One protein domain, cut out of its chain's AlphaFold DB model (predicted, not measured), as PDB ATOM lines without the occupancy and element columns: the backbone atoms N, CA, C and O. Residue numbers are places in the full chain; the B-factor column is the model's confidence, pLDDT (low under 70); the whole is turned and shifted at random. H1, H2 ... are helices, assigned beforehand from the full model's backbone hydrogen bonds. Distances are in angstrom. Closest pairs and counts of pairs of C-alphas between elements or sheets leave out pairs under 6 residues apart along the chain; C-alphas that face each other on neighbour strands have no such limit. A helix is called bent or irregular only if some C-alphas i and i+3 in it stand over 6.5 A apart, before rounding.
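This is residues 411 to 583 of the 665 residues of an uncharacterized protein of Helicobacter fennelliae MRY12-0050 (UniProt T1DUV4). Five helices, H3, H4, H5, H7 and H8, fold back and forth side by side in a slab, and the longest helix, H1, packs on H4 and H5. The printed part has 173 residues with eight named helices, H1 to H8 in order, and no named strand. It is all helix and compact, with a radius of gyration of the C-alphas of 18.0 A and spans of 55 by 46 by 26 A.

H1, residues 417 to 443, is the hub, touching four helices. H2, residues 448 to 451, touches it only at the corner, the closest C-alphas being Ser 441 and Lys 451, 4.9 A. H3, residues 466 to 490, and H4, residues 494 to 517, form a hairpin at a shallow tilt of 16 degrees, closest at C-alphas 487 and 497, 5.7 A. H1, H4 and H5, residues 522 to 535, form a bundle, helices side by side; the closest C-alphas of H1 and H4 are Ala 431 and Ser 512, 4.9 A. H6, residues 537 to 540, touches residues 419 to 423 of H1, closest at C-alphas 539 and 419, 5.0 A. H7, residues 545 to 559, touches residues 529 to 533 of H5, closest at C-alphas 552 and 533, 6.7 A. H7 and H8, residues 564 to 583, form a hairpin, closest at C-alphas 546 and 578, 5.7 A. Every O i to N i+4 pair is within hydrogen-bond range in H1, H3, H5 and H7, but 16 of 20 in H4 and 12 of 16 in H8; H2 and H6 are too short for such a pair.

H1 begins at C-alpha 417 (-16.289, 7.229, -16.240) and measures 38.8 A; H3 measures 35.9 A, H4 31.4 A and H8 29.2 A, ending at C-alpha 583 (-31.518, -8.389, -11.790). H4 is irregular, C-alphas 496 and 499 being 7.7 A apart, with a kink of 48 degrees near residue 501.

The printed part has no cut; the link from H2 to H3 is long. Its farthest C-alphas, Lys 446 and Tyr 583, are 58.9 A apart. pLDDT is under 70 at residues 411 to 416, 445 to 451, 458 to 464 and 540 to 583.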
ATOM      1  N   ASN A 411      -7.365   1.328 -18.369       67.50
ATOM      2  CA  ASN A 411      -6.750   1.055 -17.067       67.50
ATOM      3  C   ASN A 411      -7.179   2.075 -15.998       67.50
ATOM      4  O   ASN A 411      -7.285   1.732 -14.831       67.50
ATOM      5  N   TYR A 412      -7.479   3.304 -16.416       58.50
ATOM      6  CA  TYR A 412      -7.855   4.444 -15.575       58.50
ATOM      7  C   TYR A 412      -9.370   4.548 -15.438       58.50
ATOM      8  O   TYR A 412      -9.924   4.922 -14.405       58.50
ATOM      9  N   PHE A 413     -10.052   4.216 -16.532       63.62
ATOM     10  CA  PHE A 413     -11.482   4.357 -16.665       63.62
ATOM     11  C   PHE A 413     -12.040   3.022 -17.089       63.62
ATOM     12  O   PHE A 413     -12.120   2.694 -18.278       63.62
ATOM     13  N   HIS A 414     -12.550   2.288 -16.106       63.72
ATOM     14  CA  HIS A 414     -13.619   1.366 -16.423       63.72
ATOM     15  C   HIS A 414     -14.676   2.112 -17.258       63.72
ATOM     16  O   HIS A 414     -14.865   3.328 -17.137       63.72
ATOM     17  N   TRP A 415     -15.371   1.369 -18.112       62.28
ATOM     18  CA  TRP A 415     -16.315   1.845 -19.133       62.28
ATOM     19  C   TRP A 415     -17.337   2.916 -18.678       62.28
ATOM     20  O   TRP A 415     -17.972   3.563 -19.513       62.28
ATOM     21  N   TYR A 416     -17.518   3.116 -17.372       68.25
ATOM     22  CA  TYR A 416     -18.474   4.034 -16.775       68.25
ATOM     23  C   TYR A 416     -17.990   5.501 -16.660       68.25
ATOM     24  O   TYR A 416     -18.813   6.395 -16.837       68.25
ATOM     25  N   PHE A 417     -16.707   5.816 -16.414       78.62
ATOM     26  CA  PHE A 417     -16.289   7.229 -16.240       78.62
ATOM     27  C   PHE A 417     -16.145   7.990 -17.562       78.62
ATOM     28  O   PHE A 417     -16.468   9.171 -17.635       78.62
ATOM     29  N   LYS A 418     -15.780   7.313 -18.656       83.06
ATOM     30  CA  LYS A 418     -15.778   7.920 -20.001       83.06
ATOM     31  C   LYS A 418     -17.121   8.597 -20.322       83.06
ATOM     32  O   LYS A 418     -17.180   9.690 -20.880       83.06
ATOM     33  N   ARG A 419     -18.211   7.956 -19.895       83.88
ATOM     34  CA  ARG A 419     -19.588   8.439 -20.053       83.88
ATOM     35  C   ARG A 419     -19.890   9.665 -19.203       83.88
ATOM     36  O   ARG A 419     -20.608  10.548 -19.669       83.88
ATOM     37  N   PHE A 420     -19.318   9.747 -18.003       85.38
ATOM     38  CA  PHE A 420     -19.355  10.962 -17.193       85.38
ATOM     39  C   PHE A 420     -18.716  12.129 -17.951       85.38
ATOM     40  O   PHE A 420     -19.362  13.160 -18.124       85.38
ATOM     41  N   VAL A 421     -17.497  11.952 -18.469       88.38
ATOM     42  CA  VAL A 421     -16.770  13.043 -19.133       88.38
ATOM     43  C   VAL A 421     -17.509  13.533 -20.381       88.38
ATOM     44  O   VAL A 421     -17.657  14.735 -20.585       88.38
ATOM     45  N   TRP A 422     -18.051  12.616 -21.184       89.44
ATOM     46  CA  TRP A 422     -18.903  12.983 -22.318       89.44
ATOM     47  C   TRP A 422     -20.141  13.769 -21.891       89.44
ATOM     48  O   TRP A 422     -20.438  14.805 -22.478       89.44
ATOM     49  N   THR A 423     -20.828  13.322 -20.842       90.19
ATOM     50  CA  THR A 423     -22.008  14.015 -20.301       90.19
ATOM     51  C   THR A 423     -21.655  15.419 -19.819       90.19
ATOM     52  O   THR A 423     -22.367  16.372 -20.129       90.19
ATOM     53  N   PHE A 424     -20.525  15.565 -19.122       92.94
ATOM     54  CA  PHE A 424     -20.004  16.856 -18.688       92.94
ATOM     55  C   PHE A 424     -19.793  17.805 -19.872       92.94
ATOM     56  O   PHE A 424     -20.339  18.907 -19.868       92.94
ATOM     57  N   PHE A 425     -19.063  17.381 -20.911       94.31
ATOM     58  CA  PHE A 425     -18.800  18.236 -22.073       94.31
ATOM     59  C   PHE A 425     -20.062  18.536 -22.889       94.31
ATOM     60  O   PHE A 425     -20.218  19.662 -23.360       94.31
ATOM     61  N   CYS A 426     -20.994  17.585 -23.014       94.69
ATOM     62  CA  CYS A 426     -22.289  17.824 -23.652       94.69
ATOM     63  C   CYS A 426     -23.109  18.881 -22.900       94.69
ATOM     64  O   CYS A 426     -23.630  19.804 -23.526       94.69
ATOM     65  N   LEU A 427     -23.205  18.778 -21.568       94.69
ATOM     66  CA  LEU A 427     -23.915  19.756 -20.739       94.69
ATOM     67  C   LEU A 427     -23.225  21.120 -20.748       94.69
ATOM     68  O   LEU A 427     -23.902  22.137 -20.862       94.69
ATOM     69  N   LEU A 428     -21.893  21.154 -20.669       95.94
ATOM     70  CA  LEU A 428     -21.120  22.391 -20.730       95.94
ATOM     71  C   LEU A 428     -21.311  23.095 -22.077       95.94
ATOM     72  O   LEU A 428     -21.634  24.280 -22.104       95.94
ATOM     73  N   GLY A 429     -21.169  22.372 -23.191       96.69
ATOM     74  CA  GLY A 429     -21.385  22.920 -24.530       96.69
ATOM     75  C   GLY A 429     -22.800  23.472 -24.700       96.69
ATOM     76  O   GLY A 429     -22.976  24.596 -25.170       96.69
ATOM     77  N   PHE A 430     -23.812  22.732 -24.242       96.38
ATOM     78  CA  PHE A 430     -25.202  23.181 -24.284       96.38
ATOM     79  C   PHE A 430     -25.451  24.425 -23.415       96.38
ATOM     80  O   PHE A 430     -26.060  25.390 -23.884       96.38
ATOM     81  N   ALA A 431     -24.924  24.449 -22.187       95.25
ATOM     82  CA  ALA A 431     -25.006  25.605 -21.297       95.25
ATOM     83  C   ALA A 431     -24.354  26.849 -21.920       95.25
ATOM     84  O   ALA A 431     -24.944  27.927 -21.881       95.25
ATOM     85  N   LEU A 432     -23.175  26.704 -22.538       96.50
ATOM     86  CA  LEU A 432     -22.468  27.795 -23.213       96.50
ATOM     87  C   LEU A 432     -23.250  28.335 -24.417       96.50
ATOM     88  O   LEU A 432     -23.346  29.551 -24.575       96.50
ATOM     89  N   VAL A 433     -23.857  27.461 -25.230       96.75
ATOM     90  CA  VAL A 433     -24.715  27.875 -26.355       96.75
ATOM     91  C   VAL A 433     -25.917  28.672 -25.851       96.75
ATOM     92  O   VAL A 433     -26.165  29.781 -26.326       96.75
ATOM     93  N   LEU A 434     -26.646  28.155 -24.857       94.62
ATOM     94  CA  LEU A 434     -27.801  28.854 -24.290       94.62
ATOM     95  C   LEU A 434     -27.411  30.178 -23.623       94.62
ATOM     96  O   LEU A 434     -28.123  31.172 -23.768       94.62
ATOM     97  N   PHE A 435     -26.276  30.211 -22.923       94.12
ATOM     98  CA  PHE A 435     -25.759  31.423 -22.299       94.12
ATOM     99  C   PHE A 435     -25.352  32.467 -23.345       94.12
ATOM    100  O   PHE A 435     -25.674  33.644 -23.190       94.12
ATOM    101  N   GLY A 436     -24.716  32.048 -24.444       93.56
ATOM    102  CA  GLY A 436     -24.402  32.914 -25.580       93.56
ATOM    103  C   GLY A 436     -25.657  33.521 -26.206       93.56
ATOM    104  O   GLY A 436     -25.720  34.736 -26.400       93.56
ATOM    105  N   LEU A 437     -26.699  32.710 -26.435       91.81
ATOM    106  CA  LEU A 437     -27.995  33.194 -26.926       91.81
ATOM    107  C   LEU A 437     -28.643  34.186 -25.948       91.81
ATOM    108  O   LEU A 437     -29.158  35.220 -26.376       91.81
ATOM    109  N   TYR A 438     -28.586  33.906 -24.642       90.69
ATOM    110  CA  TYR A 438     -29.083  34.804 -23.597       90.69
ATOM    111  C   TYR A 438     -28.327  36.144 -23.591       90.69
ATOM    112  O   TYR A 438     -28.941  37.212 -23.595       90.69
ATOM    113  N   TYR A 439     -26.996  36.106 -23.661       89.88
ATOM    114  CA  TYR A 439     -26.155  37.301 -23.679       89.88
ATOM    115  C   TYR A 439     -26.402  38.172 -24.923       89.88
ATOM    116  O   TYR A 439     -26.575  39.390 -24.805       89.88
ATOM    117  N   VAL A 440     -26.487  37.560 -26.111       89.31
ATOM    118  CA  VAL A 440     -26.799  38.268 -27.366       89.31
ATOM    119  C   VAL A 440     -28.205  38.876 -27.321       89.31
ATOM    120  O   VAL A 440     -28.381  40.031 -27.713       89.31
ATOM    121  N   SER A 441     -29.190  38.146 -26.780       85.69
ATOM    122  CA  SER A 441     -30.563  38.634 -26.575       85.69
ATOM    123  C   SER A 441     -30.616  39.888 -25.701       85.69
ATOM    124  O   SER A 441     -31.370  40.815 -26.000       85.69
ATOM    125  N   ARG A 442     -29.759  39.966 -24.676       83.50
ATOM    126  CA  ARG A 442     -29.692  41.111 -23.761       83.50
ATOM    127  C   ARG A 442     -28.996  42.336 -24.361       83.50
ATOM    128  O   ARG A 442     -29.420  43.457 -24.094       83.50
ATOM    129  N   LYS A 443     -27.929  42.146 -25.148       83.19
ATOM    130  CA  LYS A 443     -27.119  43.248 -25.709       83.19
ATOM    131  C   LYS A 443     -27.722  43.861 -26.983       83.19
ATOM    132  O   LYS A 443     -27.474  45.030 -27.277       83.19
ATOM    133  N   SER A 444     -28.494  43.097 -27.757       74.38
ATOM    134  CA  SER A 444     -29.029  43.560 -29.043       74.38
ATOM    135  C   SER A 444     -30.219  44.514 -28.866       74.38
ATOM    136  O   SER A 444     -31.376  44.103 -28.813       74.38
ATOM    137  N   HIS A 445     -29.945  45.823 -28.819       62.84
ATOM    138  CA  HIS A 445     -30.984  46.865 -28.819       62.84
ATOM    139  C   HIS A 445     -31.752  46.970 -30.150       62.84
ATOM    140  O   HIS A 445     -32.860  47.501 -30.161       62.84
ATOM    141  N   LYS A 446     -31.183  46.483 -31.266       54.78
ATOM    142  CA  LYS A 446     -31.704  46.714 -32.628       54.78
ATOM    143  C   LYS A 446     -32.459  45.534 -33.255       54.78
ATOM    144  O   LYS A 446     -33.117  45.737 -34.268       54.78
ATOM    145  N   GLN A 447     -32.416  44.323 -32.692       59.53
ATOM    146  CA  GLN A 447     -33.093  43.159 -33.285       59.53
ATOM    147  C   GLN A 447     -34.250  42.673 -32.410       59.53
ATOM    148  O   GLN A 447     -34.072  41.863 -31.497       59.53
ATOM    149  N   ALA A 448     -35.462  43.127 -32.744       62.75
ATOM    150  CA  ALA A 448     -36.711  42.694 -32.113       62.75
ATOM    151  C   ALA A 448     -36.883  41.159 -32.093       62.75
ATOM    152  O   ALA A 448     -37.527  40.622 -31.195       62.75
ATOM    153  N   LEU A 449     -36.264  40.444 -33.042       62.16
ATOM    154  CA  LEU A 449     -36.326  38.985 -33.140       62.16
ATOM    155  C   LEU A 449     -35.637  38.274 -31.955       62.16
ATOM    156  O   LEU A 449     -36.209  37.350 -31.384       62.16
ATOM    157  N   ILE A 450     -34.442  38.721 -31.542       64.62
ATOM    158  CA  ILE A 450     -33.645  38.043 -30.498       64.62
ATOM    159  C   ILE A 450     -34.113  38.445 -29.092       64.62
ATOM    160  O   ILE A 450     -34.138  37.614 -28.180       64.62
ATOM    161  N   LYS A 451     -34.576  39.689 -28.912       66.06
ATOM    162  CA  LYS A 451     -35.134  40.170 -27.634       66.06
ATOM    163  C   LYS A 451     -36.380  39.380 -27.194       66.06
ATOM    164  O   LYS A 451     -36.723  39.369 -26.020       66.06
ATOM    165  N   ASN A 452     -37.037  38.687 -28.126       75.75
ATOM    166  CA  ASN A 452     -38.223  37.872 -27.867       75.75
ATOM    167  C   ASN A 452     -37.929  36.399 -27.521       75.75
ATOM    168  O   ASN A 452     -38.878  35.656 -27.256       75.75
ATOM    169  N   ILE A 453     -36.664  35.955 -27.525       81.38
ATOM    170  CA  ILE A 453     -36.323  34.543 -27.274       81.38
ATOM    171  C   ILE A 453     -36.489  34.182 -25.799       81.38
ATOM    172  O   ILE A 453     -37.071  33.140 -25.500       81.38
ATOM    173  N   PHE A 454     -36.012  35.032 -24.890       83.12
ATOM    174  CA  PHE A 454     -36.061  34.798 -23.448       83.12
ATOM    175  C   PHE A 454     -37.102  35.697 -22.784       83.12
ATOM    176  O   PHE A 454     -37.266  36.857 -23.149       83.12
ATOM    177  N   ASP A 455     -37.811  35.147 -21.807       80.00
ATOM    178  CA  ASP A 455     -38.799  35.855 -21.001       80.00
ATOM    179  C   ASP A 455     -38.443  35.677 -19.523       80.00
ATOM    180  O   ASP A 455     -38.803  34.678 -18.896       80.00
ATOM    181  N   GLU A 456     -37.700  36.644 -18.975       74.00
ATOM    182  CA  GLU A 456     -37.240  36.606 -17.580       74.00
ATOM    183  C   GLU A 456     -38.409  36.580 -16.585       74.00
ATOM    184  O   GLU A 456     -38.260  36.033 -15.496       74.00
ATOM    185  N   SER A 457     -39.589  37.086 -16.970       70.94
ATOM    186  CA  SER A 457     -40.779  37.119 -16.108       70.94
ATOM    187  C   SER A 457     -41.404  35.741 -15.864       70.94
ATOM    188  O   SER A 457     -42.195  35.571 -14.941       70.94
ATOM    189  N   ARG A 458     -41.054  34.730 -16.671       68.31
ATOM    190  CA  ARG A 458     -41.578  33.359 -16.527       68.31
ATOM    191  C   ARG A 458     -40.865  32.527 -15.478       68.31
ATOM    192  O   ARG A 458     -41.369  31.466 -15.099       68.31
ATOM    193  N   ILE A 459     -39.683  32.962 -15.070       64.56
ATOM    194  CA  ILE A 459     -38.900  32.294 -14.050       64.56
ATOM    195  C   ILE A 459     -39.336  32.872 -12.706       64.56
ATOM    196  O   ILE A 459     -38.790  33.845 -12.207       64.56
ATOM    197  N   ASP A 460     -40.384  32.267 -12.155       50.53
ATOM    198  CA  ASP A 460     -41.054  32.681 -10.920       50.53
ATOM    199  C   ASP A 460     -40.307  32.158  -9.669       50.53
ATOM    200  O   ASP A 460     -40.891  31.537  -8.779       50.53
ATOM    201  N   PHE A 461     -38.977  32.330  -9.623       54.91
ATOM    202  CA  PHE A 461     -38.214  32.154  -8.381       54.91
ATOM    203  C   PHE A 461     -38.298  33.480  -7.627       54.91
ATOM    204  O   PHE A 461     -37.846  34.496  -8.147       54.91
ATOM    205  N   ASN A 462     -38.924  33.466  -6.445       47.94
ATOM    206  CA  ASN A 462     -39.102  34.595  -5.522       47.94
ATOM    207  C   ASN A 462     -38.209  35.813  -5.849       47.94
ATOM    208  O   ASN A 462     -37.033  35.845  -5.501       47.94
ATOM    209  N   THR A 463     -38.788  36.825  -6.504       48.59
ATOM    210  CA  THR A 463     -38.230  38.188  -6.651       48.59
ATOM    211  C   THR A 463     -36.865  38.364  -7.353       48.59
ATOM    212  O   THR A 463     -36.436  39.510  -7.504       48.59
ATOM    213  N   GLN A 464     -36.187  37.310  -7.828       59.66
ATOM    214  CA  GLN A 464     -34.846  37.409  -8.431       59.66
ATOM    215  C   GLN A 464     -34.868  37.181  -9.949       59.66
ATOM    216  O   GLN A 464     -35.442  36.214 -10.444       59.66
ATOM    217  N   ASN A 465     -34.206  38.065 -10.707       78.62
ATOM    218  CA  ASN A 465     -34.076  37.899 -12.157       78.62
ATOM    219  C   ASN A 465     -33.143  36.725 -12.513       78.62
ATOM    220  O   ASN A 465     -32.255  36.348 -11.744       78.62
ATOM    221  N   LEU A 466     -33.309  36.174 -13.718       84.00
ATOM    222  CA  LEU A 466     -32.508  35.057 -14.237       84.00
ATOM    223  C   LEU A 466     -30.995  35.300 -14.109       84.00
ATOM    224  O   LEU A 466     -30.253  34.389 -13.751       84.00
ATOM    225  N   ALA A 467     -30.536  36.532 -14.344       87.06
ATOM    226  CA  ALA A 467     -29.129  36.898 -14.208       87.06
ATOM    227  C   ALA A 467     -28.582  36.663 -12.786       87.06
ATOM    228  O   ALA A 467     -27.449  36.208 -12.639       87.06
ATOM    229  N   THR A 468     -29.379  36.936 -11.750       88.00
ATOM    230  CA  THR A 468     -28.990  36.708 -10.351       88.00
ATOM    231  C   THR A 468     -28.852  35.216 -10.062       88.00
ATOM    232  O   THR A 468     -27.840  34.800  -9.499       88.00
ATOM    233  N   ASN A 469     -29.803  34.399 -10.526       88.56
ATOM    234  CA  ASN A 469     -29.735  32.941 -10.383       88.56
ATOM    235  C   ASN A 469     -28.491  32.374 -11.083       88.56
ATOM    236  O   ASN A 469     -27.730  31.614 -10.487       88.56
ATOM    237  N   LEU A 470     -28.220  32.804 -12.321       91.75
ATOM    238  CA  LEU A 470     -27.025  32.389 -13.063       91.75
ATOM    239  C   LEU A 470     -25.728  32.803 -12.354       91.75
ATOM    240  O   LEU A 470     -24.788  32.015 -12.314       91.75
ATOM    241  N   ALA A 471     -25.675  33.999 -11.762       91.69
ATOM    242  CA  ALA A 471     -24.511  34.451 -11.002       91.69
ATOM    243  C   ALA A 471     -24.269  33.605  -9.739       91.69
ATOM    244  O   ALA A 471     -23.124  33.284  -9.424       91.69
ATOM    245  N   GLN A 472     -25.334  33.207  -9.034       92.06
ATOM    246  CA  GLN A 472     -25.237  32.312  -7.876       92.06
ATOM    247  C   GLN A 472     -24.732  30.922  -8.282       92.06
ATOM    248  O   GLN A 472     -23.784  30.418  -7.683       92.06
ATOM    249  N   PHE A 473     -25.296  30.335  -9.344       93.31
ATOM    250  CA  PHE A 473     -24.806  29.068  -9.892       93.31
ATOM    251  C   PHE A 473     -23.354  29.165 -10.366       93.31
ATOM    252  O   PHE A 473     -22.592  28.236 -10.133       93.31
ATOM    253  N   ALA A 474     -22.944  30.278 -10.979       92.62
ATOM    254  CA  ALA A 474     -21.561  30.484 -11.403       92.62
ATOM    255  C   ALA A 474     -20.591  30.517 -10.211       92.62
ATOM    256  O   ALA A 474     -19.535  29.891 -10.267       92.62
ATOM    257  N   LEU A 475     -20.954  31.189  -9.111       91.50
ATOM    258  CA  LEU A 475     -20.134  31.212  -7.894       91.50
ATOM    259  C   LEU A 475     -19.944  29.802  -7.315       91.50
ATOM    260  O   LEU A 475     -18.837  29.418  -6.943       91.50
ATOM    261  N   ILE A 476     -21.020  29.019  -7.274       93.38
ATOM    262  CA  ILE A 476     -20.988  27.640  -6.780       93.38
ATOM    263  C   ILE A 476     -20.241  26.720  -7.737       93.38
ATOM    264  O   ILE A 476     -19.461  25.887  -7.289       93.38
ATOM    265  N   PHE A 477     -20.396  26.915  -9.045       93.81
ATOM    266  CA  PHE A 477     -19.631  26.201 -10.060       93.81
ATOM    267  C   PHE A 477     -18.127  26.408  -9.870       93.81
ATOM    268  O   PHE A 477     -17.381  25.435  -9.884       93.81
ATOM    269  N   VAL A 478     -17.678  27.643  -9.606       92.62
ATOM    270  CA  VAL A 478     -16.266  27.924  -9.294       92.62
ATOM    271  C   VAL A 478     -15.814  27.148  -8.056       92.62
ATOM    272  O   VAL A 478     -14.784  26.481  -8.113       92.62
ATOM    273  N   ALA A 479     -16.594  27.163  -6.970       93.19
ATOM    274  CA  ALA A 479     -16.260  26.417  -5.754       93.19
ATOM    275  C   ALA A 479     -16.170  24.896  -5.998       93.19
ATOM    276  O   ALA A 479     -15.240  24.245  -5.521       93.19
ATOM    277  N   ILE A 480     -17.099  24.333  -6.779       95.94
ATOM    278  CA  ILE A 480     -17.090  22.914  -7.154       95.94
ATOM    279  C   ILE A 480     -15.862  22.590  -8.014       95.94
ATOM    280  O   ILE A 480     -15.176  21.608  -7.741       95.94
ATOM    281  N   VAL A 481     -15.548  23.411  -9.022       95.38
ATOM    282  CA  VAL A 481     -14.381  23.216  -9.897       95.38
ATOM    283  C   VAL A 481     -13.075  23.302  -9.109       95.38
ATOM    284  O   VAL A 481     -12.171  22.508  -9.360       95.38
ATOM    285  N   SER A 482     -12.972  24.187  -8.114       93.44
ATOM    286  CA  SER A 482     -11.827  24.198  -7.195       93.44
ATOM    287  C   SER A 482     -11.705  22.882  -6.417       93.44
ATOM    288  O   SER A 482     -10.601  22.354  -6.291       93.44
ATOM    289  N   GLY A 483     -12.824  22.314  -5.955       95.31
ATOM    290  CA  GLY A 483     -12.859  20.986  -5.332       95.31
ATOM    291  C   GLY A 483     -12.434  19.862  -6.284       95.31
ATOM    292  O   GLY A 483     -11.636  19.007  -5.908       95.31
ATOM    293  N   VAL A 484     -12.884  19.901  -7.543       95.25
ATOM    294  CA  VAL A 484     -12.428  18.975  -8.596       95.25
ATOM    295  C   VAL A 484     -10.927  19.120  -8.844       95.25
ATOM    296  O   VAL A 484     -10.238  18.112  -8.940       95.25
ATOM    297  N   GLY A 485     -10.399  20.345  -8.884       94.81
ATOM    298  CA  GLY A 485      -8.959  20.589  -8.993       94.81
ATOM    299  C   GLY A 485      -8.181  19.986  -7.821       94.81
ATOM    300  O   GLY A 485      -7.193  19.286  -8.033       94.81
ATOM    301  N   PHE A 486      -8.663  20.184  -6.590       93.94
ATOM    302  CA  PHE A 486      -8.078  19.578  -5.392       93.94
ATOM    303  C   PHE A 486      -8.083  18.043  -5.458       93.94
ATOM    304  O   PHE A 486      -7.053  17.416  -5.205       93.94
ATOM    305  N   TRP A 487      -9.212  17.434  -5.830       93.94
ATOM    306  CA  TRP A 487      -9.323  15.984  -6.011       93.94
ATOM    307  C   TRP A 487      -8.345  15.471  -7.073       93.94
ATOM    308  O   TRP A 487      -7.595  14.534  -6.806       93.94
ATOM    309  N   PHE A 488      -8.309  16.108  -8.245       92.12
ATOM    310  CA  PHE A 488      -7.483  15.677  -9.369       92.12
ATOM    311  C   PHE A 488      -5.990  15.670  -9.020       92.12
ATOM    312  O   PHE A 488      -5.274  14.733  -9.363       92.12
ATOM    313  N   VAL A 489      -5.527  16.685  -8.283       90.19
ATOM    314  CA  VAL A 489      -4.137  16.758  -7.801       90.19
ATOM    315  C   VAL A 489      -3.861  15.718  -6.710       90.19
ATOM    316  O   VAL A 489      -2.769  15.151  -6.665       90.19
ATOM    317  N   SER A 490      -4.841  15.457  -5.840       88.25
ATOM    318  CA  SER A 490      -4.681  14.555  -4.693       88.25
ATOM    319  C   SER A 490      -4.720  13.073  -5.069       88.25
ATOM    320  O   SER A 490      -4.072  12.268  -4.413       88.25
ATOM    321  N   GLY A 491      -5.492  12.694  -6.087       87.56
ATOM    322  CA  GLY A 491      -5.675  11.300  -6.486       87.56
ATOM    323  C   GLY A 491      -6.776  11.174  -7.540       87.56
ATOM    324  O   GLY A 491      -7.942  11.046  -7.159       87.56
ATOM    325  N   PRO A 492      -6.439  11.182  -8.843       90.69
ATOM    326  CA  PRO A 492      -7.395  11.341  -9.940       90.69
ATOM    327  C   PRO A 492      -8.200  10.067 -10.279       90.69
ATOM    328  O   PRO A 492      -8.667   9.920 -11.412       90.69
ATOM    329  N   ASP A 493      -8.421   9.181  -9.299       88.00
ATOM    330  CA  ASP A 493      -9.411   8.099  -9.375       88.00
ATOM    331  C   ASP A 493     -10.814   8.722  -9.239       88.00
ATOM    332  O   ASP A 493     -11.117   9.328  -8.200       88.00
ATOM    333  N   PRO A 494     -11.687   8.600 -10.257       86.75
ATOM    334  CA  PRO A 494     -13.040   9.151 -10.240       86.75
ATOM    335  C   PRO A 494     -13.871   8.827  -9.005       86.75
ATOM    336  O   PRO A 494     -14.664   9.659  -8.563       86.75
ATOM    337  N   ARG A 495     -13.683   7.633  -8.435       84.94
ATOM    338  CA  ARG A 495     -14.362   7.211  -7.209       84.94
ATOM    339  C   ARG A 495     -14.077   8.205  -6.086       84.94
ATOM    340  O   ARG A 495     -14.990   8.648  -5.401       84.94
ATOM    341  N   PHE A 496     -12.838   8.667  -5.946       88.12
ATOM    342  CA  PHE A 496     -12.460   9.585  -4.870       88.12
ATOM    343  C   PHE A 496     -13.020  11.004  -5.040       88.12
ATOM    344  O   PHE A 496     -13.068  11.749  -4.063       88.12
ATOM    345  N   GLY A 497     -13.470  11.369  -6.244       91.12
ATOM    346  CA  GLY A 497     -13.948  12.711  -6.577       91.12
ATOM    347  C   GLY A 497     -15.462  12.895  -6.509       91.12
ATOM    348  O   GLY A 497     -15.941  13.996  -6.780       91.12
ATOM    349  N   MET A 498     -16.233  11.857  -6.161       91.44
ATOM    350  CA  MET A 498     -17.709  11.854  -6.231       91.44
ATOM    351  C   MET A 498     -18.371  13.026  -5.492       91.44
ATOM    352  O   MET A 498     -19.368  13.575  -5.967       91.44
ATOM    353  N   VAL A 499     -17.761  13.461  -4.384       95.75
ATOM    354  CA  VAL A 499     -18.138  14.644  -3.591       95.75
ATOM    355  C   VAL A 499     -18.187  15.950  -4.395       95.75
ATOM    356  O   VAL A 499     -18.949  16.846  -4.043       95.75
ATOM    357  N   TYR A 500     -17.429  16.067  -5.488       96.19
ATOM    358  CA  TYR A 500     -17.401  17.248  -6.362       96.19
ATOM    359  C   TYR A 500     -17.961  16.947  -7.759       96.19
ATOM    360  O   TYR A 500     -18.645  17.779  -8.350       96.19
ATOM    361  N   ILE A 501     -17.721  15.738  -8.270       93.88
ATOM    362  CA  ILE A 501     -18.118  15.265  -9.603       93.88
ATOM    363  C   ILE A 501     -19.646  15.271  -9.778       93.88
ATOM    364  O   ILE A 501     -20.145  15.781 -10.784       93.88
ATOM    365  N   ILE A 502     -20.405  14.753  -8.803       94.00
ATOM    366  CA  ILE A 502     -21.875  14.730  -8.886       94.00
ATOM    367  C   ILE A 502     -22.467  16.146  -8.770       94.00
ATOM    368  O   ILE A 502     -23.235  16.529  -9.660       94.00
ATOM    369  N   PRO A 503     -22.080  16.972  -7.772       96.88
ATOM    370  CA  PRO A 503     -22.434  18.392  -7.740       96.88
ATOM    371  C   PRO A 503     -22.122  19.157  -9.026       96.88
ATOM    372  O   PRO A 503     -22.920  19.997  -9.436       96.88
ATOM    373  N   LEU A 504     -20.997  18.870  -9.689       96.62
ATOM    374  CA  LEU A 504     -20.601  19.558 -10.919       96.62
ATOM    375  C   LEU A 504     -21.619  19.348 -12.043       96.62
ATOM    376  O   LEU A 504     -22.044  20.313 -12.684       96.62
ATOM    377  N   LEU A 505     -22.053  18.101 -12.257       94.62
ATOM    378  CA  LEU A 505     -23.101  17.800 -13.234       94.62
ATOM    379  C   LEU A 505     -24.445  18.394 -12.820       94.62
ATOM    380  O   LEU A 505     -25.140  18.959 -13.662       94.62
ATOM    381  N   GLY A 506     -24.784  18.331 -11.529       94.75
ATOM    382  CA  GLY A 506     -25.998  18.949 -10.998       94.75
ATOM    383  C   GLY A 506     -26.054  20.458 -11.249       94.75
ATOM    384  O   GLY A 506     -27.086  20.972 -11.682       94.75
ATOM    385  N   ALA A 507     -24.937  21.169 -11.063       96.25
ATOM    386  CA  ALA A 507     -24.833  22.603 -11.323       96.25
ATOM    387  C   ALA A 507     -24.990  22.929 -12.817       96.25
ATOM    388  O   ALA A 507     -25.777  23.810 -13.172       96.25
ATOM    389  N   LEU A 508     -24.299  22.200 -13.702       96.00
ATOM    390  CA  LEU A 508     -24.410  22.392 -15.154       96.00
ATOM    391  C   LEU A 508     -25.812  22.081 -15.682       96.00
ATOM    392  O   LEU A 508     -26.344  22.816 -16.520       96.00
ATOM    393  N   PHE A 509     -26.423  21.011 -15.178       93.81
ATOM    394  CA  PHE A 509     -27.790  20.650 -15.519       93.81
ATOM    395  C   PHE A 509     -28.775  21.710 -15.014       93.81
ATOM    396  O   PHE A 509     -29.650  22.124 -15.770       93.81
ATOM    397  N   GLY A 510     -28.588  22.223 -13.792       92.56
ATOM    398  CA  GLY A 510     -29.382  23.320 -13.229       92.56
ATOM    399  C   GLY A 510     -29.321  24.597 -14.066       92.56
ATOM    400  O   GLY A 510     -30.363  25.135 -14.434       92.56
ATOM    401  N   VAL A 511     -28.120  25.038 -14.457       93.94
ATOM    402  CA  VAL A 511     -27.931  26.204 -15.341       93.94
ATOM    403  C   VAL A 511     -28.609  25.992 -16.695       93.94
ATOM    404  O   VAL A 511     -29.357  26.854 -17.163       93.94
ATOM    405  N   SER A 512     -28.388  24.831 -17.312       94.88
ATOM    406  CA  SER A 512     -28.981  24.487 -18.607       94.88
ATOM    407  C   SER A 512     -30.508  24.445 -18.547       94.88
ATOM    408  O   SER A 512     -31.187  24.913 -19.463       94.88
ATOM    409  N   LEU A 513     -31.059  23.920 -17.451       91.19
ATOM    410  CA  LEU A 513     -32.492  23.850 -17.205       91.19
ATOM    411  C   LEU A 513     -33.095  25.241 -16.988       91.19
ATOM    412  O   LEU A 513     -34.108  25.551 -17.612       91.19
ATOM    413  N   LEU A 514     -32.459  26.100 -16.183       90.19
ATOM    414  CA  LEU A 514     -32.883  27.492 -15.989       90.19
ATOM    415  C   LEU A 514     -32.954  28.247 -17.315       90.19
ATOM    416  O   LEU A 514     -33.984  28.837 -17.638       90.19
ATOM    417  N   LEU A 515     -31.885  28.183 -18.109       92.12
ATOM    418  CA  LEU A 515     -31.837  28.832 -19.416       92.12
ATOM    419  C   LEU A 515     -32.890  28.254 -20.369       92.12
ATOM    420  O   LEU A 515     -33.576  29.006 -21.052       92.12
ATOM    421  N   SER A 516     -33.083  26.934 -20.378       91.81
ATOM    422  CA  SER A 516     -34.104  26.296 -21.217       91.81
ATOM    423  C   SER A 516     -35.516  26.749 -20.835       91.81
ATOM    424  O   SER A 516     -36.325  27.071 -21.703       91.81
ATOM    425  N   LEU A 517     -35.825  26.820 -19.537       87.50
ATOM    426  CA  LEU A 517     -37.134  27.249 -19.034       87.50
ATOM    427  C   LEU A 517     -37.410  28.738 -19.276       87.50
ATOM    428  O   LEU A 517     -38.577  29.105 -19.446       87.50
ATOM    429  N   ALA A 518     -36.359  29.559 -19.350       88.62
ATOM    430  CA  ALA A 518     -36.435  30.979 -19.684       88.62
ATOM    431  C   ALA A 518     -36.883  31.238 -21.132       88.62
ATOM    432  O   ALA A 518     -37.276  32.357 -21.461       88.62
ATOM    433  N   ILE A 519     -36.827  30.235 -22.017       89.25
ATOM    434  CA  ILE A 519     -37.211  30.394 -23.421       89.25
ATOM    435  C   ILE A 519     -38.724  30.654 -23.528       89.25
ATOM    436  O   ILE A 519     -39.570  29.869 -23.081       89.25
ATOM    437  N   ARG A 520     -39.079  31.772 -24.167       89.00
ATOM    438  CA  ARG A 520     -40.451  32.271 -24.323       89.00
ATOM    439  C   ARG A 520     -41.292  31.369 -25.224       89.00
ATOM    440  O   ARG A 520     -42.420  31.005 -24.863       89.00
ATOM    441  N   SER A 521     -40.744  31.007 -26.387       88.62
ATOM    442  CA  SER A 521     -41.400  30.140 -27.374       88.62
ATOM    443  C   SER A 521     -41.539  28.720 -26.833       88.62
ATOM    444  O   SER A 521     -40.550  28.086 -26.468       88.62
ATOM    445  N   LYS A 522     -42.772  28.194 -26.813       87.50
ATOM    446  CA  LYS A 522     -43.037  26.826 -26.342       87.50
ATOM    447  C   LYS A 522     -42.246  25.798 -27.155       87.50
ATOM    448  O   LYS A 522     -41.654  24.913 -26.551       87.50
ATOM    449  N   LEU A 523     -42.211  25.942 -28.483       90.94
ATOM    450  CA  LEU A 523     -41.528  25.007 -29.380       90.94
ATOM    451  C   LEU A 523     -40.020  24.959 -29.105       90.94
ATOM    452  O   LEU A 523     -39.485  23.885 -28.852       90.94
ATOM    453  N   TYR A 524     -39.350  26.116 -29.066       90.00
ATOM    454  CA  TYR A 524     -37.910  26.173 -28.788       90.00
ATOM    455  C   TYR A 524     -37.571  25.723 -27.374       90.00
ATOM    456  O   TYR A 524     -36.559  25.065 -27.174       90.00
ATOM    457  N   ARG A 525     -38.437  26.008 -26.399       89.06
ATOM    458  CA  ARG A 525     -38.281  25.487 -25.043       89.06
ATOM    459  C   ARG A 525     -38.360  23.965 -25.010       89.06
ATOM    460  O   ARG A 525     -37.514  23.341 -24.386       89.06
ATOM    461  N   PHE A 526     -39.351  23.359 -25.666       88.62
ATOM    462  CA  PHE A 526     -39.432  21.898 -25.757       88.62
ATOM    463  C   PHE A 526     -38.218  21.316 -26.485       88.62
ATOM    464  O   PHE A 526     -37.660  20.334 -26.008       88.62
ATOM    465  N   GLY A 527     -37.760  21.958 -27.564       91.06
ATOM    466  CA  GLY A 527     -36.522  21.590 -28.253       91.06
ATOM    467  C   GLY A 527     -35.297  21.656 -27.336       91.06
ATOM    468  O   GLY A 527     -34.544  20.694 -27.260       91.06
ATOM    469  N   ALA A 528     -35.129  22.737 -26.574       91.88
ATOM    470  CA  ALA A 528     -34.028  22.898 -25.625       91.88
ATOM    471  C   ALA A 528     -34.079  21.854 -24.497       91.88
ATOM    472  O   ALA A 528     -33.071  21.228 -24.194       91.88
ATOM    473  N   LEU A 529     -35.257  21.605 -23.920       89.56
ATOM    474  CA  LEU A 529     -35.442  20.563 -22.906       89.56
ATOM    475  C   LEU A 529     -35.177  19.157 -23.467       89.56
ATOM    476  O   LEU A 529     -34.641  18.307 -22.763       89.56
ATOM    477  N   PHE A 530     -35.519  18.911 -24.732       88.69
ATOM    478  CA  PHE A 530     -35.193  17.662 -25.409       88.69
ATOM    479  C   PHE A 530     -33.681  17.516 -25.610       88.69
ATOM    480  O   PHE A 530     -33.122  16.494 -25.228       88.69
ATOM    481  N   VAL A 531     -32.998  18.549 -26.112       92.56
ATOM    482  CA  VAL A 531     -31.530  18.550 -26.246       92.56
ATOM    483  C   VAL A 531     -30.851  18.360 -24.887       92.56
ATOM    484  O   VAL A 531     -29.911  17.578 -24.793       92.56
ATOM    485  N   LEU A 532     -31.365  18.971 -23.817       91.50
ATOM    486  CA  LEU A 532     -30.869  18.759 -22.455       91.50
ATOM    487  C   LEU A 532     -30.948  17.281 -22.026       91.50
ATOM    488  O   LEU A 532     -30.012  16.768 -21.409       91.50
ATOM    489  N   LEU A 533     -32.029  16.574 -22.377       86.44
ATOM    490  CA  LEU A 533     -32.122  15.122 -22.171       86.44
ATOM    491  C   LEU A 533     -31.096  14.372 -23.020       86.44
ATOM    492  O   LEU A 533     -30.460  13.449 -22.515       86.44
ATOM    493  N   LEU A 534     -30.896  14.782 -24.278       88.06
ATOM    494  CA  LEU A 534     -29.887  14.180 -25.152       88.06
ATOM    495  C   LEU A 534     -28.469  14.340 -24.587       88.06
ATOM    496  O   LEU A 534     -27.681  13.403 -24.661       88.06
ATOM    497  N   CYS A 535     -28.154  15.473 -23.953       90.25
ATOM    498  CA  CYS A 535     -26.863  15.693 -23.292       90.25
ATOM    499  C   CYS A 535     -26.585  14.686 -22.165       90.25
ATOM    500  O   CYS A 535     -25.427  14.467 -21.821       90.25
ATOM    501  N   CYS A 536     -27.625  14.054 -21.615       85.00
ATOM    502  CA  CYS A 536     -27.506  13.015 -20.596       85.00
ATOM    503  C   CYS A 536     -27.412  11.591 -21.194       85.00
ATOM    504  O   CYS A 536     -27.118  10.649 -20.461       85.00
ATOM    505  N   ILE A 537     -27.585  11.412 -22.516       81.50
ATOM    506  CA  ILE A 537     -27.466  10.107 -23.206       81.50
ATOM    507  C   ILE A 537     -26.140   9.397 -22.996       81.50
ATOM    508  O   ILE A 537     -26.175   8.189 -22.749       81.50
ATOM    509  N   PRO A 538     -24.977  10.065 -23.061       82.81
ATOM    510  CA  PRO A 538     -23.718   9.374 -22.829       82.81
ATOM    511  C   PRO A 538     -23.717   8.659 -21.474       82.81
ATOM    512  O   PRO A 538     -23.294   7.507 -21.389       82.81
ATOM    513  N   PHE A 539     -24.298   9.294 -20.452       72.69
ATOM    514  CA  PHE A 539     -24.534   8.711 -19.138       72.69
ATOM    515  C   PHE A 539     -25.512   7.519 -19.171       72.69
ATOM    516  O   PHE A 539     -25.309   6.529 -18.472       72.69
ATOM    517  N   PHE A 540     -26.541   7.571 -20.026       67.75
ATOM    518  CA  PHE A 540     -27.550   6.516 -20.204       67.75
ATOM    519  C   PHE A 540     -27.023   5.250 -20.882       67.75
ATOM    520  O   PHE A 540     -27.610   4.191 -20.699       67.75
ATOM    521  N   LEU A 541     -25.921   5.312 -21.636       68.25
ATOM    522  CA  LEU A 541     -25.353   4.116 -22.270       68.25
ATOM    523  C   LEU A 541     -24.740   3.138 -21.250       68.25
ATOM    524  O   LEU A 541     -24.373   2.023 -21.624       68.25
ATOM    525  N   ILE A 542     -24.639   3.523 -19.965       64.25
ATOM    526  CA  ILE A 542     -24.404   2.606 -18.835       64.25
ATOM    527  C   ILE A 542     -25.415   1.467 -18.905       64.25
ATOM    528  O   ILE A 542     -26.561   1.713 -19.247       64.25
ATOM    529  N   ASN A 543     -24.991   0.226 -18.626       58.78
ATOM    530  CA  ASN A 543     -25.747  -1.029 -18.818       58.78
ATOM    531  C   ASN A 543     -27.141  -1.090 -18.119       58.78
ATOM    532  O   ASN A 543     -27.711  -2.171 -18.002       58.78
ATOM    533  N   ARG A 544     -27.684   0.033 -17.616       59.75
ATOM    534  CA  ARG A 544     -28.987   0.230 -16.961       59.75
ATOM    535  C   ARG A 544     -29.620   1.611 -17.315       59.75
ATOM    536  O   ARG A 544     -29.792   2.443 -16.425       59.75
ATOM    537  N   PRO A 545     -30.005   1.869 -18.585       53.06
ATOM    538  CA  PRO A 545     -30.449   3.187 -19.091       53.06
ATOM    539  C   PRO A 545     -31.733   3.750 -18.453       53.06
ATOM    540  O   PRO A 545     -31.939   4.963 -18.428       53.06
ATOM    541  N   MET A 546     -32.614   2.884 -17.936       56.06
ATOM    542  CA  MET A 546     -33.989   3.271 -17.600       56.06
ATOM    543  C   MET A 546     -34.098   4.200 -16.384       56.06
ATOM    544  O   MET A 546     -34.863   5.151 -16.445       56.06
ATOM    545  N   ILE A 547     -33.334   4.001 -15.301       57.69
ATOM    546  CA  ILE A 547     -33.489   4.832 -14.084       57.69
ATOM    547  C   ILE A 547     -33.054   6.272 -14.322       57.69
ATOM    548  O   ILE A 547     -33.727   7.204 -13.890       57.69
ATOM    549  N   VAL A 548     -31.937   6.464 -15.017       55.69
ATOM    550  CA  VAL A 548     -31.400   7.800 -15.272       55.69
ATOM    551  C   VAL A 548     -32.296   8.547 -16.261       55.69
ATOM    552  O   VAL A 548     -32.594   9.717 -16.037       55.69
ATOM    553  N   PHE A 549     -32.795   7.866 -17.303       57.34
ATOM    554  CA  PHE A 549     -33.755   8.450 -18.239       57.34
ATOM    555  C   PHE A 549     -35.045   8.846 -17.524       57.34
ATOM    556  O   PHE A 549     -35.504   9.977 -17.662       57.34
ATOM    557  N   VAL A 550     -35.576   7.953 -16.686       62.09
ATOM    558  CA  VAL A 550     -36.748   8.216 -15.851       62.09
ATOM    559  C   VAL A 550     -36.494   9.404 -14.928       62.09
ATOM    560  O   VAL A 550     -37.328  10.294 -14.888       62.09
ATOM    561  N   SER A 551     -35.332   9.492 -14.279       60.03
ATOM    562  CA  SER A 551     -34.988  10.572 -13.339       60.03
ATOM    563  C   SER A 551     -34.750  11.925 -14.029       60.03
ATOM    564  O   SER A 551     -35.203  12.957 -13.542       60.03
ATOM    565  N   ALA A 552     -34.075  11.952 -15.181       59.16
ATOM    566  CA  ALA A 552     -33.853  13.178 -15.956       59.16
ATOM    567  C   ALA A 552     -35.159  13.679 -16.592       59.16
ATOM    568  O   ALA A 552     -35.487  14.867 -16.511       59.16
ATOM    569  N   PHE A 553     -35.946  12.759 -17.156       65.75
ATOM    570  CA  PHE A 553     -37.296  13.037 -17.633       65.75
ATOM    571  C   PHE A 553     -38.183  13.541 -16.489       65.75
ATOM    572  O   PHE A 553     -38.935  14.496 -16.666       65.75
ATOM    573  N   TRP A 554     -38.040  12.962 -15.295       65.25
ATOM    574  CA  TRP A 554     -38.770  13.339 -14.089       65.25
ATOM    575  C   TRP A 554     -38.498  14.786 -13.678       65.25
ATOM    576  O   TRP A 554     -39.450  15.553 -13.522       65.25
ATOM    577  N   VAL A 555     -37.228  15.206 -13.611       58.06
ATOM    578  CA  VAL A 555     -36.868  16.604 -13.311       58.06
ATOM    579  C   VAL A 555     -37.501  17.549 -14.335       58.06
ATOM    580  O   VAL A 555     -38.222  18.475 -13.965       58.06
ATOM    581  N   ILE A 556     -37.330  17.283 -15.630       62.47
ATOM    582  CA  ILE A 556     -37.827  18.159 -16.701       62.47
ATOM    583  C   ILE A 556     -39.359  18.228 -16.743       62.47
ATOM    584  O   ILE A 556     -39.937  19.304 -16.930       62.47
ATOM    585  N   PHE A 557     -40.039  17.102 -16.542       67.44
ATOM    586  CA  PHE A 557     -41.492  17.014 -16.642       67.44
ATOM    587  C   PHE A 557     -42.205  17.597 -15.418       67.44
ATOM    588  O   PHE A 557     -43.206  18.307 -15.556       67.44
ATOM    589  N   VAL A 558     -41.662  17.405 -14.210       57.66
ATOM    590  CA  VAL A 558     -42.168  18.122 -13.026       57.66
ATOM    591  C   VAL A 558     -41.938  19.620 -13.181       57.66
ATOM    592  O   VAL A 558     -42.791  20.429 -12.794       57.66
ATOM    593  N   MET A 559     -40.830  20.025 -13.810       59.19
ATOM    594  CA  MET A 559     -40.577  21.428 -14.117       59.19
ATOM    595  C   MET A 559     -41.617  22.026 -15.091       59.19
ATOM    596  O   MET A 559     -41.978  23.190 -14.903       59.19
ATOM    597  N   SER A 560     -42.217  21.241 -15.998       60.19
ATOM    598  CA  SER A 560     -43.108  21.711 -17.079       60.19
ATOM    599  C   SER A 560     -44.626  21.807 -16.773       60.19
ATOM    600  O   SER A 560     -45.404  22.100 -17.679       60.19
ATOM    601  N   LYS A 561     -45.048  21.700 -15.498       62.91
ATOM    602  CA  LYS A 561     -46.439  21.867 -14.975       62.91
ATOM    603  C   LYS A 561     -47.430  20.699 -15.195       62.91
ATOM    604  O   LYS A 561     -48.634  20.912 -15.053       62.91
ATOM    605  N   CYS A 562     -46.998  19.465 -15.455       55.72
ATOM    606  CA  CYS A 562     -47.957  18.354 -15.565       55.72
ATOM    607  C   CYS A 562     -48.593  17.934 -14.211       55.72
ATOM    608  O   CYS A 562     -48.060  18.225 -13.134       55.72
ATOM    609  N   SER A 563     -49.759  17.272 -14.254       58.88
ATOM    610  CA  SER A 563     -50.526  16.817 -13.077       58.88
ATOM    611  C   SER A 563     -49.760  15.763 -12.266       58.88
ATOM    612  O   SER A 563     -49.315  14.757 -12.812       58.88
ATOM    613  N   SER A 564     -49.633  15.968 -10.950       53.72
ATOM    614  CA  SER A 564     -48.861  15.094 -10.054       53.72
ATOM    615  C   SER A 564     -49.440  13.682  -9.912       53.72
ATOM    616  O   SER A 564     -48.686  12.749  -9.660       53.72
ATOM    617  N   ARG A 565     -50.754  13.489 -10.102       57.72
ATOM    618  CA  ARG A 565     -51.428  12.199  -9.845       57.72
ATOM    619  C   ARG A 565     -51.130  11.131 -10.901       57.72
ATOM    620  O   ARG A 565     -50.687  10.044 -10.555       57.72
ATOM    621  N   VAL A 566     -51.319  11.455 -12.184       59.91
ATOM    622  CA  VAL A 566     -51.015  10.545 -13.314       59.91
ATOM    623  C   VAL A 566     -49.528  10.183 -13.328       59.91
ATOM    624  O   VAL A 566     -49.122   9.071 -13.649       59.91
ATOM    625  N   PHE A 567     -48.713  11.142 -12.911       56.44
ATOM    626  CA  PHE A 567     -47.271  11.060 -12.921       56.44
ATOM    627  C   PHE A 567     -46.686  10.167 -11.819       56.44
ATOM    628  O   PHE A 567     -45.771   9.398 -12.098       56.44
ATOM    629  N   VAL A 568     -47.228  10.205 -10.595       56.66
ATOM    630  CA  VAL A 568     -46.815   9.286  -9.514       56.66
ATOM    631  C   VAL A 568     -47.111   7.831  -9.891       56.66
ATOM    632  O   VAL A 568     -46.263   6.969  -9.678       56.66
ATOM    633  N   GLY A 569     -48.259   7.564 -10.526       62.97
ATOM    634  CA  GLY A 569     -48.582   6.231 -11.050       62.97
ATOM    635  C   GLY A 569     -47.571   5.755 -12.096       62.97
ATOM    636  O   GLY A 569     -47.031   4.658 -11.977       62.97
ATOM    637  N   LEU A 570     -47.236   6.611 -13.069       62.53
ATOM    638  CA  LEU A 570     -46.218   6.310 -14.081       62.53
ATOM    639  C   LEU A 570     -44.829   6.081 -13.458       62.53
ATOM    640  O   LEU A 570     -44.077   5.243 -13.940       62.53
ATOM    641  N   MET A 571     -44.490   6.796 -12.381       57.69
ATOM    642  CA  MET A 571     -43.224   6.638 -11.656       57.69
ATOM    643  C   MET A 571     -43.106   5.314 -10.932       57.69
ATOM    644  O   MET A 571     -42.100   4.639 -11.102       57.69
ATOM    645  N   ILE A 572     -44.126   4.924 -10.169       60.81
ATOM    646  CA  ILE A 572     -44.135   3.616  -9.514       60.81
ATOM    647  C   ILE A 572     -43.941   2.533 -10.576       60.81
ATOM    648  O   ILE A 572     -43.066   1.687 -10.434       60.81
ATOM    649  N   VAL A 573     -44.659   2.629 -11.698       62.94
ATOM    650  CA  VAL A 573     -44.514   1.686 -12.810       62.94
ATOM    651  C   VAL A 573     -43.107   1.723 -13.410       62.94
ATOM    652  O   VAL A 573     -42.492   0.676 -13.547       62.94
ATOM    653  N   LEU A 574     -42.550   2.889 -13.741       60.34
ATOM    654  CA  LEU A 574     -41.239   2.994 -14.396       60.34
ATOM    655  C   LEU A 574     -40.075   2.609 -13.475       60.34
ATOM    656  O   LEU A 574     -39.140   1.948 -13.925       60.34
ATOM    657  N   SER A 575     -40.141   2.961 -12.190       58.19
ATOM    658  CA  SER A 575     -39.194   2.502 -11.176       58.19
ATOM    659  C   SER A 575     -39.292   0.986 -11.012       58.19
ATOM    660  O   SER A 575     -38.277   0.312 -11.149       58.19
ATOM    661  N   LEU A 576     -40.492   0.418 -10.861       57.78
ATOM    662  CA  LEU A 576     -40.682  -1.036 -10.778       57.78
ATOM    663  C   LEU A 576     -40.295  -1.775 -12.069       57.78
ATOM    664  O   LEU A 576     -39.804  -2.890 -11.999       57.78
ATOM    665  N   VAL A 577     -40.453  -1.171 -13.248       55.84
ATOM    666  CA  VAL A 577     -40.005  -1.740 -14.536       55.84
ATOM    667  C   VAL A 577     -38.487  -1.639 -14.687       55.84
ATOM    668  O   VAL A 577     -37.854  -2.491 -15.313       55.84
ATOM    669  N   SER A 578     -37.872  -0.615 -14.096       52.81
ATOM    670  CA  SER A 578     -36.420  -0.476 -14.086       52.81
ATOM    671  C   SER A 578     -35.746  -1.480 -13.153       52.81
ATOM    672  O   SER A 578     -34.635  -1.897 -13.469       52.81
ATOM    673  N   VAL A 579     -36.440  -1.919 -12.091       51.44
ATOM    674  CA  VAL A 579     -35.980  -2.922 -11.121       51.44
ATOM    675  C   VAL A 579     -35.501  -4.176 -11.864       51.44
ATOM    676  O   VAL A 579     -34.296  -4.350 -11.856       51.44
ATOM    677  N   PRO A 580     -36.281  -4.948 -12.654       41.16
ATOM    678  CA  PRO A 580     -35.816  -6.147 -13.377       41.16
ATOM    679  C   PRO A 580     -34.532  -6.013 -14.224       41.16
ATOM    680  O   PRO A 580     -33.777  -6.983 -14.344       41.16
ATOM    681  N   ASN A 581     -34.230  -4.830 -14.779       45.09
ATOM    682  CA  ASN A 581     -32.975  -4.579 -15.512       45.09
ATOM    683  C   ASN A 581     -31.730  -4.575 -14.600       45.09
ATOM    684  O   ASN A 581     -30.611  -4.767 -15.081       45.09
ATOM    685  N   PHE A 582     -31.899  -4.427 -13.283       47.78
ATOM    686  CA  PHE A 582     -30.843  -4.660 -12.292       47.78
ATOM    687  C   PHE A 582     -30.538  -6.151 -12.105       47.78
ATOM    688  O   PHE A 582     -29.392  -6.507 -11.828       47.78
ATOM    689  N   TYR A 583     -31.524  -7.024 -12.320       45.78
ATOM    690  CA  TYR A 583     -31.518  -8.389 -11.790       45.78
ATOM    691  C   TYR A 583     -31.099  -9.440 -12.817       45.78
ATOM    692  O   TYR A 583     -30.563 -10.479 -12.439       45.78
TER     693      TYR A 583